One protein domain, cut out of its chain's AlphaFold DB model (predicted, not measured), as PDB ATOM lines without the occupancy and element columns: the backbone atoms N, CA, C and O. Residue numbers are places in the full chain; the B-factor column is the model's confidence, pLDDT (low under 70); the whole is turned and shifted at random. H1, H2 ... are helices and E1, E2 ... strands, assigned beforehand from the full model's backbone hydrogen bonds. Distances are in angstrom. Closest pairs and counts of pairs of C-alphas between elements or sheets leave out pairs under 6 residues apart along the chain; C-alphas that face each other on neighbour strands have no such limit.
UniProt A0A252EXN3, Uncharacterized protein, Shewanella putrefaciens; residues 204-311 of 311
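This is residues 204 to 311 of the 311 residues of an uncharacterized protein of Shewanella putrefaciens (UniProt A0A252EXN3). A long, twisted sheet of four antiparallel strands makes a wall, with two helices, H1 and H2, packed on one face and the other face bare of helices. E4 is the longest strand; beyond its end the link turns round and folds back, residues 290 to 291 pairing with residues 283 to 284, before H2 begins. The 108 printed residues hold, in order, E1, H1, E2, E3, E4 and H2; the sheet's order is E1, E4, E3, E2, and the class is mixed, helices and strands. The whole is loose, with a radius of gyration of the C-alphas of 16.3 A, and is a rod of 58 by 26 by 20 A.

Begin in the sheet with the inner strand E4, residues 269 to 285. On one side of it look for the edge strand E1, residues 204 to 217, antiparallel at 164 degrees, with N 211 and O 276 within hydrogen-bond range at 2.9 A. On its other side is E3, residues 255 to 265, antiparallel at 169 degrees, with N 259 and O 275 at 2.8 A. Next comes the other edge strand, E2, residues 242 to 247, antiparallel to E3 at 143 degrees, with N 245 and O 258 at 2.8 A. E2, E3 and E4 form a meander, each strand the antiparallel neighbour of the one before, in two hairpins. H2, residues 298 to 310, is on the sheet at a height of 8.7 A, over E1 and E4, and runs slantwise to the strands, at 36 degrees to E4 on the local plane; its closest C-alpha to E1 is that of Asp 298, 6.4 A from Ile 211. H1, residues 221 to 229, is on the same face at a height of 8.4 A, over E4 and along the strands, at 8 degrees on the local plane. The sheet E1, E4, E3, E2 and the helices H1 and H2 form two layers, the helices on one face of the sheet. H2 touches H1 with residues 308 to 310 alone, the closest C-alphas being Val 224 and Ala 309 at 5.1 A; they run opposite ways at a steep tilt of 69.8 degrees, only just short of about perpendicular. In H1 and H2 every O i to N i+4 pair is within hydrogen-bond range.

Find C-alpha 204 at (-33.860, 14.652, 51.500); from there E1 runs 39.6 A to Val 217 and bends by 51 degrees at residue 214. E4 spans 49.1 A, ending at C-alpha 285, (-35.696, 5.964, 50.813), and E3 spans 30.9 A. E2 spans 15.8 A, H1 12.4 A, and H2 18.3 A, ending at C-alpha 310, (-56.742, 36.133, 31.288).

Look to Asp 267 and Asp 287 for the two C-alphas farthest apart, 58.9 A. The printed part has no cut; the links H1 to E2 and E4 to H2 are long, with 12 residues each. Mean pLDDT of the printed part is 70.9, and residues 219 to 253, 263 to 268, 292 to 293 and 311 are under 70.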
ATOM      1  N   GLY A 204     -33.309  13.583  52.334       84.12
ATOM      2  CA  GLY A 204     -33.860  14.652  51.500       84.12
ATOM      3  C   GLY A 204     -32.797  15.359  50.656       84.12
ATOM      4  O   GLY A 204     -31.716  15.704  51.146       84.12
ATOM      5  N   TYR A 205     -33.116  15.643  49.398       79.69
ATOM      6  CA  TYR A 205     -32.317  16.432  48.460       79.69
ATOM      7  C   TYR A 205     -33.140  17.562  47.878       79.69
ATOM      8  O   TYR A 205     -34.303  17.374  47.558       79.69
ATOM      9  N   TYR A 206     -32.530  18.727  47.695       78.62
ATOM     10  CA  TYR A 206     -33.168  19.781  46.922       78.62
ATOM     11  C   TYR A 206     -32.817  19.574  45.460       78.62
ATOM     12  O   TYR A 206     -31.639  19.527  45.108       78.62
ATOM     13  N   LYS A 207     -33.841  19.459  44.623       77.88
ATOM     14  CA  LYS A 207     -33.692  19.604  43.183       77.88
ATOM     15  C   LYS A 207     -34.223  20.968  42.792       77.88
ATOM     16  O   LYS A 207     -35.233  21.420  43.333       77.88
ATOM     17  N   GLU A 208     -33.543  21.596  41.849       83.94
ATOM     18  CA  GLU A 208     -33.941  22.879  41.291       83.94
ATOM     19  C   GLU A 208     -34.076  22.734  39.769       83.94
ATOM     20  O   GLU A 208     -33.294  22.027  39.129       83.94
ATOM     21  N   LYS A 209     -35.111  23.344  39.192       84.44
ATOM     22  CA  LYS A 209     -35.329  23.437  37.743       84.44
ATOM     23  C   LYS A 209     -35.685  24.879  37.415       84.44
ATOM     24  O   LYS A 209     -36.429  25.517  38.151       84.44
ATOM     25  N   LYS A 210     -35.173  25.376  36.296       87.75
ATOM     26  CA  LYS A 210     -35.540  26.675  35.743       87.75
ATOM     27  C   LYS A 210     -36.330  26.459  34.459       87.75
ATOM     28  O   LYS A 210     -35.906  25.673  33.615       87.75
ATOM     29  N   ILE A 211     -37.471  27.125  34.339       86.88
ATOM     30  CA  ILE A 211     -38.318  27.118  33.142       86.88
ATOM     31  C   ILE A 211     -38.531  28.569  32.729       86.88
ATOM     32  O   ILE A 211     -38.850  29.406  33.566       86.88
ATOM     33  N   SER A 212     -38.370  28.871  31.450       89.31
ATOM     34  CA  SER A 212     -38.598  30.209  30.905       89.31
ATOM     35  C   SER A 212     -39.414  30.117  29.631       89.31
ATOM     36  O   SER A 212     -39.213  29.189  28.848       89.31
ATOM     37  N   GLY A 213     -40.281  31.094  29.400       87.94
ATOM     38  CA  GLY A 213     -41.125  31.127  28.215       87.94
ATOM     39  C   GLY A 213     -41.711  32.505  27.957       87.94
ATOM     40  O   GLY A 213     -41.491  33.458  28.710       87.94
ATOM     41  N   GLU A 214     -42.454  32.607  26.862       87.88
ATOM     42  CA  GLU A 214     -43.152  33.824  26.481       87.88
ATOM     43  C   GLU A 214     -44.448  33.517  25.734       87.88
ATOM     44  O   GLU A 214     -44.509  32.582  24.939       87.88
ATOM     45  N   PHE A 215     -45.474  34.336  25.955       85.62
ATOM     46  CA  PHE A 215     -46.743  34.251  25.233       85.62
ATOM     47  C   PHE A 215     -47.359  35.639  25.027       85.62
ATOM     48  O   PHE A 215     -46.913  36.639  25.596       85.62
ATOM     49  N   VAL A 216     -48.379  35.717  24.168       83.69
ATOM     50  CA  VAL A 216     -49.080  36.966  23.836       83.69
ATOM     51  C   VAL A 216     -50.533  36.877  24.287       83.69
ATOM     52  O   VAL A 216     -51.221  35.910  23.971       83.69
ATOM     53  N   VAL A 217     -51.001  37.910  24.985       74.75
ATOM     54  CA  VAL A 217     -52.378  38.051  25.473       74.75
ATOM     55  C   VAL A 217     -53.111  39.138  24.687       74.75
ATOM     56  O   VAL A 217     -52.524  40.163  24.339       74.75
ATOM     57  N   ASN A 218     -54.401  38.929  24.410       70.75
ATOM     58  CA  ASN A 218     -55.240  39.847  23.625       70.75
ATOM     59  C   ASN A 218     -56.033  40.828  24.513       70.75
ATOM     60  O   ASN A 218     -57.238  40.991  24.327       70.75
ATOM     61  N   TYR A 219     -55.377  41.456  25.489       63.09
ATOM     62  CA  TYR A 219     -55.998  42.423  26.399       63.09
ATOM     63  C   TYR A 219     -55.158  43.696  26.503       63.09
ATOM     64  O   TYR A 219     -53.958  43.684  26.236       63.09
ATOM     65  N   ARG A 220     -55.795  44.804  26.913       60.41
ATOM     66  CA  ARG A 220     -55.069  46.019  27.292       60.41
ATOM     67  C   ARG A 220     -54.243  45.717  28.537       60.41
ATOM     68  O   ARG A 220     -54.801  45.328  29.558       60.41
ATOM     69  N   ASP A 221     -52.949  45.947  28.406       59.72
ATOM     70  CA  ASP A 221     -51.929  46.114  29.436       59.72
ATOM     71  C   ASP A 221     -52.479  46.225  30.881       59.72
ATOM     72  O   ASP A 221     -52.295  45.296  31.667       59.72
ATOM     73  N   ASP A 222     -53.246  47.273  31.214       60.06
ATOM     74  CA  ASP A 222     -53.787  47.548  32.565       60.06
ATOM     75  C   ASP A 222     -54.585  46.401  33.216       60.06
ATOM     76  O   ASP A 222     -54.538  46.232  34.436       60.06
ATOM     77  N   SER A 223     -55.299  45.586  32.433       61.75
ATOM     78  CA  SER A 223     -56.090  44.456  32.947       61.75
ATOM     79  C   SER A 223     -55.215  43.246  33.277       61.75
ATOM     80  O   SER A 223     -55.352  42.663  34.348       61.75
ATOM     81  N   VAL A 224     -54.254  42.931  32.403       60.94
ATOM     82  CA  VAL A 224     -53.258  41.877  32.652       60.94
ATOM     83  C   VAL A 224     -52.413  42.251  33.875       60.94
ATOM     84  O   VAL A 224     -52.166  41.414  34.743       60.94
ATOM     85  N   TYR A 225     -52.046  43.532  33.999       64.38
ATOM     86  CA  TYR A 225     -51.343  44.062  35.168       64.38
ATOM     87  C   TYR A 225     -52.160  43.916  36.464       64.38
ATOM     88  O   TYR A 225     -51.626  43.442  37.469       64.38
ATOM     89  N   ALA A 226     -53.448  44.283  36.466       61.94
ATOM     90  CA  ALA A 226     -54.309  44.189  37.650       61.94
ATOM     91  C   ALA A 226     -54.474  42.745  38.161       61.94
ATOM     92  O   ALA A 226     -54.523  42.515  39.375       61.94
ATOM     93  N   ASN A 227     -54.505  41.776  37.246       68.00
ATOM     94  CA  ASN A 227     -54.680  40.363  37.571       68.00
ATOM     95  C   ASN A 227     -53.454  39.767  38.275       68.00
ATOM     96  O   ASN A 227     -53.601  39.057  39.271       68.00
ATOM     97  N   PHE A 228     -52.240  40.138  37.852       63.25
ATOM     98  CA  PHE A 228     -51.015  39.743  38.558       63.25
ATOM     99  C   PHE A 228     -50.839  40.471  39.904       63.25
ATOM    100  O   PHE A 228     -50.382  39.861  40.869       63.25
ATOM    101  N   ILE A 229     -51.250  41.746  40.018       60.50
ATOM    102  CA  ILE A 229     -51.175  42.527  41.274       60.50
ATOM    103  C   ILE A 229     -52.078  41.938  42.370       60.50
ATOM    104  O   ILE A 229     -51.694  41.918  43.542       60.50
ATOM    105  N   ARG A 230     -53.261  41.421  42.009       59.12
ATOM    106  CA  ARG A 230     -54.235  40.834  42.950       59.12
ATOM    107  C   ARG A 230     -53.707  39.630  43.742       59.12
ATOM    108  O   ARG A 230     -54.248  39.346  44.806       59.12
ATOM    109  N   LEU A 231     -52.662  38.957  43.256       55.72
ATOM    110  CA  LEU A 231     -52.022  37.806  43.911       55.72
ATOM    111  C   LEU A 231     -50.866  38.199  44.858       55.72
ATOM    112  O   LEU A 231     -50.323  37.332  45.536       55.72
ATOM    113  N   GLY A 232     -50.571  39.502  44.968       51.88
ATOM    114  CA  GLY A 232     -49.804  40.129  46.048       51.88
ATOM    115  C   GLY A 232     -48.282  40.086  45.907       51.88
ATOM    116  O   GLY A 232     -47.690  39.115  46.351       51.88
ATOM    117  N   VAL A 233     -47.655  41.175  45.414       47.03
ATOM    118  CA  VAL A 233     -46.230  41.546  45.646       47.03
ATOM    119  C   VAL A 233     -46.006  43.078  45.529       47.03
ATOM    120  O   VAL A 233     -46.611  43.743  44.685       47.03
ATOM    121  N   ASN A 234     -45.118  43.617  46.386       43.03
ATOM    122  CA  ASN A 234     -44.647  45.016  46.486       43.03
ATOM    123  C   ASN A 234     -43.522  45.382  45.480       43.03
ATOM    124  O   ASN A 234     -42.807  44.514  44.996       43.03
ATOM    125  N   ASP A 235     -43.347  46.693  45.253       40.38
ATOM    126  CA  ASP A 235     -42.273  47.405  44.524       40.38
ATOM    127  C   ASP A 235     -42.211  47.318  42.982       40.38
ATOM    128  O   ASP A 235     -42.359  46.274  42.350       40.38
ATOM    129  N   THR A 236     -42.022  48.484  42.346       41.88
ATOM    130  CA  THR A 236     -41.910  48.661  40.884       41.88
ATOM    131  C   THR A 236     -40.995  49.834  40.537       41.88
ATOM    132  O   THR A 236     -41.118  50.886  41.154       41.88
ATOM    133  N   ILE A 237     -40.154  49.697  39.501       41.03
ATOM    134  CA  ILE A 237     -39.416  50.810  38.872       41.03
ATOM    135  C   ILE A 237     -39.890  50.964  37.412       41.03
ATOM    136  O   ILE A 237     -39.912  50.006  36.642       41.03
ATOM    137  N   GLU A 238     -40.263  52.187  37.031       40.97
ATOM    138  CA  GLU A 238     -41.094  52.578  35.869       40.97
ATOM    139  C   GLU A 238     -40.577  52.265  34.443       40.97
ATOM    140  O   GLU A 238     -41.240  52.628  33.476       40.97
ATOM    141  N   ARG A 239     -39.422  51.612  34.233       41.06
ATOM    142  CA  ARG A 239     -38.874  51.402  32.860       41.06
ATOM    143  C   ARG A 239     -38.604  49.959  32.439       41.06
ATOM    144  O   ARG A 239     -38.386  49.701  31.259       41.06
ATOM    145  N   LYS A 240     -38.661  49.018  33.375       47.00
ATOM    146  CA  LYS A 240     -38.675  47.566  33.165       47.00
ATOM    147  C   LYS A 240     -39.402  47.019  34.378       47.00
ATOM    148  O   LYS A 240     -38.826  46.960  35.459       47.00
ATOM    149  N   ILE A 241     -40.679  46.709  34.225       50.34
ATOM    150  CA  ILE A 241     -41.468  46.212  35.343       50.34
ATOM    151  C   ILE A 241     -41.174  44.713  35.465       50.34
ATOM    152  O   ILE A 241     -41.774  43.887  34.786       50.34
ATOM    153  N   GLU A 242     -40.154  44.381  36.254       52.84
ATOM    154  CA  GLU A 242     -39.947  43.038  36.792       52.84
ATOM    155  C   GLU A 242     -40.894  42.854  37.973       52.84
ATOM    156  O   GLU A 242     -40.890  43.659  38.906       52.84
ATOM    157  N   LYS A 243     -41.746  41.832  37.906       56.56
ATOM    158  CA  LYS A 243     -42.638  41.456  38.997       56.56
ATOM    159  C   LYS A 243     -42.376  40.012  39.366       56.56
ATOM    160  O   LYS A 243     -42.604  39.108  38.569       56.56
ATOM    161  N   THR A 244     -41.912  39.791  40.583       50.72
ATOM    162  CA  THR A 244     -41.812  38.452  41.158       50.72
ATOM    163  C   THR A 244     -43.168  38.079  41.739       50.72
ATOM    164  O   THR A 244     -43.775  38.888  42.427       50.72
ATOM    165  N   ALA A 245     -43.653  36.874  41.472       53.69
ATOM    166  CA  ALA A 245     -44.802  36.280  42.136       53.69
ATOM    167  C   ALA A 245     -44.371  34.936  42.726       53.69
ATOM    168  O   ALA A 245     -43.827  34.074  42.029       53.69
ATOM    169  N   GLN A 246     -44.603  34.748  44.023       58.56
ATOM    170  CA  GLN A 246     -44.458  33.442  44.651       58.56
ATOM    171  C   GLN A 246     -45.804  32.735  44.562       58.56
ATOM    172  O   GLN A 246     -46.802  33.237  45.072       58.56
ATOM    173  N   ILE A 247     -45.838  31.577  43.911       57.59
ATOM    174  CA  ILE A 247     -47.059  30.785  43.821       57.59
ATOM    175  C   ILE A 247     -46.764  29.451  44.499       57.59
ATOM    176  O   ILE A 247     -45.852  28.721  44.114       57.59
ATOM    177  N   SER A 248     -47.520  29.154  45.548       56.81
ATOM    178  CA  SER A 248     -47.426  27.884  46.264       56.81
ATOM    179  C   SER A 248     -48.447  26.913  45.675       56.81
ATOM    180  O   SER A 248     -49.648  27.170  45.761       56.81
ATOM    181  N   LEU A 249     -48.002  25.794  45.093       55.19
ATOM    182  CA  LEU A 249     -48.906  24.691  44.728       55.19
ATOM    183  C   LEU A 249     -48.970  23.675  45.850       55.19
ATOM    184  O   LEU A 249     -47.976  23.363  46.492       55.19
ATOM    185  N   SER A 250     -50.136  23.061  45.993       53.53
ATOM    186  CA  SER A 250     -50.396  21.942  46.897       53.53
ATOM    187  C   SER A 250     -49.799  20.597  46.430       53.53
ATOM    188  O   SER A 250     -50.223  19.544  46.903       53.53
ATOM    189  N   ARG A 251     -48.819  20.591  45.511       57.41
ATOM    190  CA  ARG A 251     -48.119  19.370  45.063       57.41
ATOM    191  C   ARG A 251     -46.904  19.085  45.964       57.41
ATOM    192  O   ARG A 251     -45.768  19.324  45.567       57.41
ATOM    193  N   GLY A 252     -47.152  18.569  47.170       63.88
ATOM    194  CA  GLY A 252     -46.103  18.073  48.075       63.88
ATOM    195  C   GLY A 252     -45.189  19.168  48.645       63.88
ATOM    196  O   GLY A 252     -45.664  20.229  49.036       63.88
ATOM    197  N   ASP A 253     -43.877  18.900  48.679       64.81
ATOM    198  CA  ASP A 253     -42.832  19.806  49.195       64.81
ATOM    199  C   ASP A 253     -42.282  20.772  48.111       64.81
ATOM    200  O   ASP A 253     -41.162  21.289  48.222       64.81
ATOM    201  N   MET A 254     -43.030  20.994  47.020       71.69
ATOM    202  CA  MET A 254     -42.623  21.881  45.927       71.69
ATOM    203  C   MET A 254     -42.917  23.349  46.220       71.69
ATOM    204  O   MET A 254     -44.043  23.732  46.523       71.69
ATOM    205  N   ASN A 255     -41.917  24.194  45.997       71.62
ATOM    206  CA  ASN A 255     -42.048  25.644  45.994       71.62
ATOM    207  C   ASN A 255     -41.549  26.182  44.661       71.62
ATOM    208  O   ASN A 255     -40.530  25.715  44.148       71.62
ATOM    209  N   TYR A 256     -42.218  27.187  44.108       75.12
ATOM    210  CA  TYR A 256     -41.696  27.868  42.937       75.12
ATOM    211  C   TYR A 256     -41.926  29.372  43.004       75.12
ATOM    212  O   TYR A 256     -42.894  29.877  43.575       75.12
ATOM    213  N   VAL A 257     -40.961  30.087  42.446       71.56
ATOM    214  CA  VAL A 257     -40.935  31.543  42.372       71.56
ATOM    215  C   VAL A 257     -40.897  31.897  40.900       71.56
ATOM    216  O   VAL A 257     -39.989  31.468  40.192       71.56
ATOM    217  N   THR A 258     -41.882  32.653  40.431       71.88
ATOM    218  CA  THR A 258     -41.986  33.035  39.025       71.88
ATOM    219  C   THR A 258     -41.797  34.535  38.889       71.88
ATOM    220  O   THR A 258     -42.589  35.319  39.402       71.88
ATOM    221  N   ASN A 259     -40.759  34.936  38.168       73.31
ATOM    222  CA  ASN A 259     -40.574  36.303  37.709       73.31
ATOM    223  C   ASN A 259     -41.334  36.492  36.399       73.31
ATOM    224  O   ASN A 259     -41.236  35.666  35.492       73.31
ATOM    225  N   ILE A 260     -42.103  37.569  36.307       72.12
ATOM    226  CA  ILE A 260     -42.925  37.911  35.153       72.12
ATOM    227  C   ILE A 260     -42.583  39.334  34.726       72.12
ATOM    228  O   ILE A 260     -42.530  40.263  35.533       72.12
ATOM    229  N   HIS A 261     -42.389  39.498  33.426       72.06
ATOM    230  CA  HIS A 261     -42.254  40.780  32.762       72.06
ATOM    231  C   HIS A 261     -43.358  40.898  31.719       72.06
ATOM    232  O   HIS A 261     -43.531  40.013  30.879       72.06
ATOM    233  N   VAL A 262     -44.094  42.002  31.751       71.00
ATOM    234  CA  VAL A 262     -45.142  42.284  30.769       71.00
ATOM    235  C   VAL A 262     -44.712  43.495  29.953       71.00
ATOM    236  O   VAL A 262     -44.274  44.508  30.500       71.00
ATOM    237  N   TYR A 263     -44.798  43.357  28.635       68.81
ATOM    238  CA  TYR A 263     -44.422  44.380  27.673       68.81
ATOM    239  C   TYR A 263     -45.615  44.696  26.769       68.81
ATOM    240  O   TYR A 263     -46.237  43.760  26.254       68.81
ATOM    241  N   PRO A 264     -45.901  45.977  26.488       66.00
ATOM    242  CA  PRO A 264     -46.893  46.333  25.484       66.00
ATOM    243  C   PRO A 264     -46.467  45.772  24.122       66.00
ATOM    244  O   PRO A 264     -45.333  45.963  23.672       66.00
ATOM    245  N   TYR A 265     -47.378  45.070  23.456       62.16
ATOM    246  CA  TYR A 265     -47.185  44.507  22.123       62.16
ATOM    247  C   TYR A 265     -48.111  45.229  21.133       62.16
ATOM    248  O   TYR A 265     -49.189  45.697  21.494       62.16
ATOM    249  N   ARG A 266     -47.677  45.397  19.876       57.41
ATOM    250  CA  ARG A 266     -48.415  46.210  18.886       57.41
ATOM    251  C   ARG A 266     -49.892  45.782  18.787       57.41
ATOM    252  O   ARG A 266     -50.192  44.592  18.842       57.41
ATOM    253  N   ASP A 267     -50.773  46.768  18.614       57.44
ATOM    254  CA  ASP A 267     -52.228  46.642  18.452       57.44
ATOM    255  C   ASP A 267     -52.947  45.856  19.565       57.44
ATOM    256  O   ASP A 267     -53.387  44.725  19.377       57.44
ATOM    257  N   THR A 268     -53.151  46.506  20.721       64.81
ATOM    258  CA  THR A 268     -54.010  46.050  21.846       64.81
ATOM    259  C   THR A 268     -53.628  44.719  22.508       64.81
ATOM    260  O   THR A 268     -54.459  44.117  23.185       64.81
ATOM    261  N   LYS A 269     -52.386  44.263  22.327       71.38
ATOM    262  CA  LYS A 269     -51.874  43.008  22.887       71.38
ATOM    263  C   LYS A 269     -50.769  43.279  23.897       71.38
ATOM    264  O   LYS A 269     -50.057  44.271  23.784       71.38
ATOM    265  N   SER A 270     -50.549  42.345  24.808       75.06
ATOM    266  CA  SER A 270     -49.412  42.378  25.731       75.06
ATOM    267  C   SER A 270     -48.577  41.118  25.543       75.06
ATOM    268  O   SER A 270     -49.118  40.021  25.405       75.06
ATOM    269  N   LYS A 271     -47.252  41.259  25.519       81.25
ATOM    270  CA  LYS A 271     -46.317  40.134  25.543       81.25
ATOM    271  C   LYS A 271     -45.908  39.878  26.986       81.25
ATOM    272  O   LYS A 271     -45.381  40.770  27.643       81.25
ATOM    273  N   VAL A 272     -46.117  38.655  27.452       78.62
ATOM    274  CA  VAL A 272     -45.711  38.197  28.782       78.62
ATOM    275  C   VAL A 272     -44.478  37.321  28.618       78.62
ATOM    276  O   VAL A 272     -44.510  36.345  27.874       78.62
ATOM    277  N   VAL A 273     -43.390  37.677  29.292       83.00
ATOM    278  CA  VAL A 273     -42.164  36.879  29.400       83.00
ATOM    279  C   VAL A 273     -42.039  36.440  30.848       83.00
ATOM    280  O   VAL A 273     -42.193  37.262  31.750       83.00
ATOM    281  N   TYR A 274     -41.763  35.163  31.086       82.69
ATOM    282  CA  TYR A 274     -41.667  34.636  32.440       82.69
ATOM    283  C   TYR A 274     -40.449  33.743  32.637       82.69
ATOM    284  O   TYR A 274     -39.933  33.109  31.713       82.69
ATOM    285  N   GLU A 275     -40.031  33.670  33.889       84.94
ATOM    286  CA  GLU A 275     -38.951  32.833  34.371       84.94
ATOM    287  C   GLU A 275     -39.360  32.232  35.716       84.94
ATOM    288  O   GLU A 275     -39.512  32.940  36.707       84.94
ATOM    289  N   SER A 276     -39.574  30.921  35.751       82.88
ATOM    290  CA  SER A 276     -39.985  30.179  36.938       82.88
ATOM    291  C   SER A 276     -38.830  29.350  37.487       82.88
ATOM    292  O   SER A 276     -38.224  28.539  36.780       82.88
ATOM    293  N   TYR A 277     -38.540  29.559  38.764       85.25
ATOM    294  CA  TYR A 277     -37.585  28.808  39.560       85.25
ATOM    295  C   TYR A 277     -38.346  27.797  40.401       85.25
ATOM    296  O   TYR A 277     -39.040  28.170  41.342       85.25
ATOM    297  N   LEU A 278     -38.212  26.519  40.067       83.19
ATOM    298  CA  LEU A 278     -38.866  25.418  40.756       83.19
ATOM    299  C   LEU A 278     -37.880  24.753  41.700       83.19
ATOM    300  O   LEU A 278     -36.779  24.383  41.293       83.19
ATOM    301  N   LYS A 279     -38.298  24.551  42.944       81.81
ATOM    302  CA  LYS A 279     -37.536  23.872  43.985       81.81
ATOM    303  C   LYS A 279     -38.399  22.795  44.621       81.81
ATOM    304  O   LYS A 279     -39.510  23.065  45.055       81.81
ATOM    305  N   SER A 280     -37.885  21.573  44.693       77.81
ATOM    306  CA  SER A 280     -38.590  20.449  45.315       77.81
ATOM    307  C   SER A 280     -37.657  19.657  46.214       77.81
ATOM    308  O   SER A 280     -36.470  19.509  45.901       77.81
ATOM    309  N   VAL A 281     -38.197  19.142  47.320       79.38
ATOM    310  CA  VAL A 281     -37.511  18.137  48.132       79.38
ATOM    311  C   VAL A 281     -37.754  16.762  47.516       79.38
ATOM    312  O   VAL A 281     -38.875  16.278  47.436       79.38
ATOM    313  N   GLN A 282     -36.677  16.119  47.089       80.69
ATOM    314  CA  GLN A 282     -36.651  14.742  46.628       80.69
ATOM    315  C   GLN A 282     -36.200  13.825  47.756       80.69
ATOM    316  O   GLN A 282     -35.233  14.129  48.456       80.69
ATOM    317  N   TRP A 283     -36.870  12.689  47.909       85.50
ATOM    318  CA  TRP A 283     -36.569  11.739  48.974       85.50
ATOM    319  C   TRP A 283     -35.983  10.454  48.392       85.50
ATOM    320  O   TRP A 283     -36.595   9.815  47.534       85.50
ATOM    321  N   ILE A 284     -34.810  10.060  48.885       89.12
ATOM    322  CA  ILE A 284     -34.247   8.728  48.647       89.12
ATOM    323  C   ILE A 284     -34.549   7.902  49.884       89.12
ATOM    324  O   ILE A 284     -34.130   8.264  50.987       89.12
ATOM    325  N   ASN A 285     -35.294   6.821  49.713       91.00
ATOM    326  CA  ASN A 285     -35.696   5.964  50.813       91.00
ATOM    327  C   ASN A 285     -34.634   4.885  51.055       91.00
ATOM    328  O   ASN A 285     -33.897   4.492  50.153       91.00
ATOM    329  N   SER A 286     -34.570   4.427  52.301       91.31
ATOM    330  CA  SER A 286     -33.656   3.387  52.800       91.31
ATOM    331  C   SER A 286     -34.035   1.954  52.393       91.31
ATOM    332  O   SER A 286     -33.334   1.003  52.739       91.31
ATOM    333  N   ASP A 287     -35.139   1.786  51.668       90.88
ATOM    334  CA  ASP A 287     -35.593   0.525  51.077       90.88
ATOM    335  C   ASP A 287     -35.183   0.386  49.597       90.88
ATOM    336  O   ASP A 287     -35.551  -0.579  48.930       90.88
ATOM    337  N   GLY A 288     -34.418   1.346  49.069       84.31
ATOM    338  CA  GLY A 288     -34.007   1.401  47.670       84.31
ATOM    339  C   GLY A 288     -35.034   2.052  46.740       84.31
ATOM    340  O   GLY A 288     -34.786   2.127  45.536       84.31
ATOM    341  N   THR A 289     -36.160   2.548  47.259       86.44
ATOM    342  CA  THR A 289     -37.130   3.325  46.479       86.44
ATOM    343  C   THR A 289     -36.802   4.818  46.500       86.44
ATOM    344  O   THR A 289     -36.025   5.322  47.314       86.44
ATOM    345  N   THR A 290     -37.400   5.556  45.572       80.62
ATOM    346  CA  THR A 290     -37.240   7.007  45.462       80.62
ATOM    347  C   THR A 290     -38.603   7.661  45.331       80.62
ATOM    348  O   THR A 290     -39.400   7.235  44.494       80.62
ATOM    349  N   SER A 291     -38.854   8.716  46.103       71.50
ATOM    350  CA  SER A 291     -40.019   9.583  45.920       71.50
ATOM    351  C   SER A 291     -39.566  10.841  45.191       71.50
ATOM    352  O   SER A 291     -38.968  11.744  45.784       71.50
ATOM    353  N   PHE A 292     -39.813  10.865  43.884       68.25
ATOM    354  CA  PHE A 292     -39.556  12.013  43.030       68.25
ATOM    355  C   PHE A 292     -40.890  12.569  42.561       68.25
ATOM    356  O   PHE A 292     -41.509  12.003  41.661       68.25
ATOM    357  N   ASP A 293     -41.316  13.697  43.121       65.88
ATOM    358  CA  ASP A 293     -42.374  14.440  42.460       65.88
ATOM    359  C   ASP A 293     -41.781  15.081  41.198       65.88
ATOM    360  O   ASP A 293     -40.759  15.780  41.245       65.88
ATOM    361  N   ASN A 294     -42.387  14.796  40.046       70.94
ATOM    362  CA  ASN A 294     -41.982  15.414  38.793       70.94
ATOM    363  C   ASN A 294     -42.314  16.902  38.846       70.94
ATOM    364  O   ASN A 294     -43.438  17.281  39.178       70.94
ATOM    365  N   PHE A 295     -41.345  17.741  38.478       76.75
ATOM    366  CA  PHE A 295     -41.651  19.138  38.212       76.75
ATOM    367  C   PHE A 295     -42.725  19.227  37.124       76.75
ATOM    368  O   PHE A 295     -42.680  18.423  36.187       76.75
ATOM    369  N   PRO A 296     -43.649  20.198  37.218       78.44
ATOM    370  CA  PRO A 296     -44.552  20.495  36.117       78.44
ATOM    371  C   PRO A 296     -43.747  20.753  34.839       78.44
ATOM    372  O   PRO A 296     -42.606  21.245  34.868       78.44
ATOM    373  N   ASP A 297     -44.328  20.350  33.716       84.62
ATOM    374  CA  ASP A 297     -43.738  20.614  32.416       84.62
ATOM    375  C   ASP A 297     -43.909  22.092  32.029       84.62
ATOM    376  O   ASP A 297     -44.604  22.876  32.684       84.62
ATOM    377  N   ASP A 298     -43.219  22.492  30.966       84.69
ATOM    378  CA  ASP A 298     -43.162  23.896  30.573       84.69
ATOM    379  C   ASP A 298     -44.550  24.410  30.131       84.69
ATOM    380  O   ASP A 298     -44.877  25.573  30.366       84.69
ATOM    381  N   LYS A 299     -45.401  23.524  29.587       85.50
ATOM    382  CA  LYS A 299     -46.771  23.834  29.147       85.50
ATOM    383  C   LYS A 299     -47.743  23.999  30.314       85.50
ATOM    384  O   LYS A 299     -48.616  24.859  30.242       85.50
ATOM    385  N   GLU A 300     -47.621  23.195  31.370       84.94
ATOM    386  CA  GLU A 300     -48.405  23.333  32.601       84.94
ATOM    387  C   GLU A 300     -48.137  24.697  33.253       84.94
ATOM    388  O   GLU A 300     -49.082  25.394  33.628       84.94
ATOM    389  N   ILE A 301     -46.863  25.105  33.331       82.31
ATOM    390  CA  ILE A 301     -46.475  26.421  33.857       82.31
ATOM    391  C   ILE A 301     -46.976  27.553  32.953       82.31
ATOM    392  O   ILE A 301     -47.580  28.498  33.461       82.31
ATOM    393  N   GLU A 302     -46.783  27.458  31.633       84.81
ATOM    394  CA  GLU A 302     -47.272  28.465  30.678       84.81
ATOM    395  C   GLU A 302     -48.791  28.640  30.775       84.81
ATOM    396  O   GLU A 302     -49.281  29.765  30.878       84.81
ATOM    397  N   LYS A 303     -49.540  27.531  30.822       84.50
ATOM    398  CA  LYS A 303     -50.998  27.546  30.956       84.50
ATOM    399  C   LYS A 303     -51.437  28.228  32.247       84.50
ATOM    400  O   LYS A 303     -52.298  29.094  32.197       84.50
ATOM    401  N   MET A 304     -50.837  27.880  33.384       80.56
ATOM    402  CA  MET A 304     -51.171  28.497  34.670       80.56
ATOM    403  C   MET A 304     -50.924  30.015  34.657       80.56
ATOM    404  O   MET A 304     -51.754  30.776  35.147       80.56
ATOM    405  N   ILE A 305     -49.807  30.468  34.078       79.69
ATOM    406  CA  ILE A 305     -49.495  31.904  33.971       79.69
ATOM    407  C   ILE A 305     -50.454  32.594  32.988       79.69
ATOM    408  O   ILE A 305     -50.906  33.708  33.249       79.69
ATOM    409  N   SER A 306     -50.809  31.928  31.888       81.94
ATOM    410  CA  SER A 306     -51.816  32.403  30.938       81.94
ATOM    411  C   SER A 306     -53.204  32.509  31.578       81.94
ATOM    412  O   SER A 306     -53.887  33.509  31.372       81.94
ATOM    413  N   ASP A 307     -53.629  31.535  32.383       79.44
ATOM    414  CA  ASP A 307     -54.922  31.562  33.079       79.44
ATOM    415  C   ASP A 307     -55.002  32.761  34.044       79.44
ATOM    416  O   ASP A 307     -56.022  33.443  34.088       79.44
ATOM    417  N   ILE A 308     -53.904  33.092  34.741       75.19
ATOM    418  CA  ILE A 308     -53.813  34.304  35.579       75.19
ATOM    419  C   ILE A 308     -53.871  35.577  34.725       75.19
ATOM    420  O   ILE A 308     -54.551  36.532  35.086       75.19
ATOM    421  N   ALA A 309     -53.182  35.606  33.581       73.12
ATOM    422  CA  ALA A 309     -53.187  36.768  32.693       73.12
ATOM    423  C   ALA A 309     -54.580  37.064  32.097       73.12
ATOM    424  O   ALA A 309     -54.864  38.220  31.784       73.12
ATOM    425  N   ASN A 310     -55.430  36.042  31.939       72.12
ATOM    426  CA  ASN A 310     -56.742  36.133  31.288       72.12
ATOM    427  C   ASN A 310     -57.953  36.156  32.248       72.12
ATOM    428  O   ASN A 310     -59.067  36.379  31.771       72.12
ATOM    429  N   GLY A 311     -57.773  35.875  33.544       65.00
ATOM    430  CA  GLY A 311     -58.860  35.758  34.535       65.00
ATOM    431  C   GLY A 311     -59.229  37.067  35.210       65.00
ATOM    432  O   GLY A 311     -60.436  37.378  35.302       65.00
TER     433      GLY A 311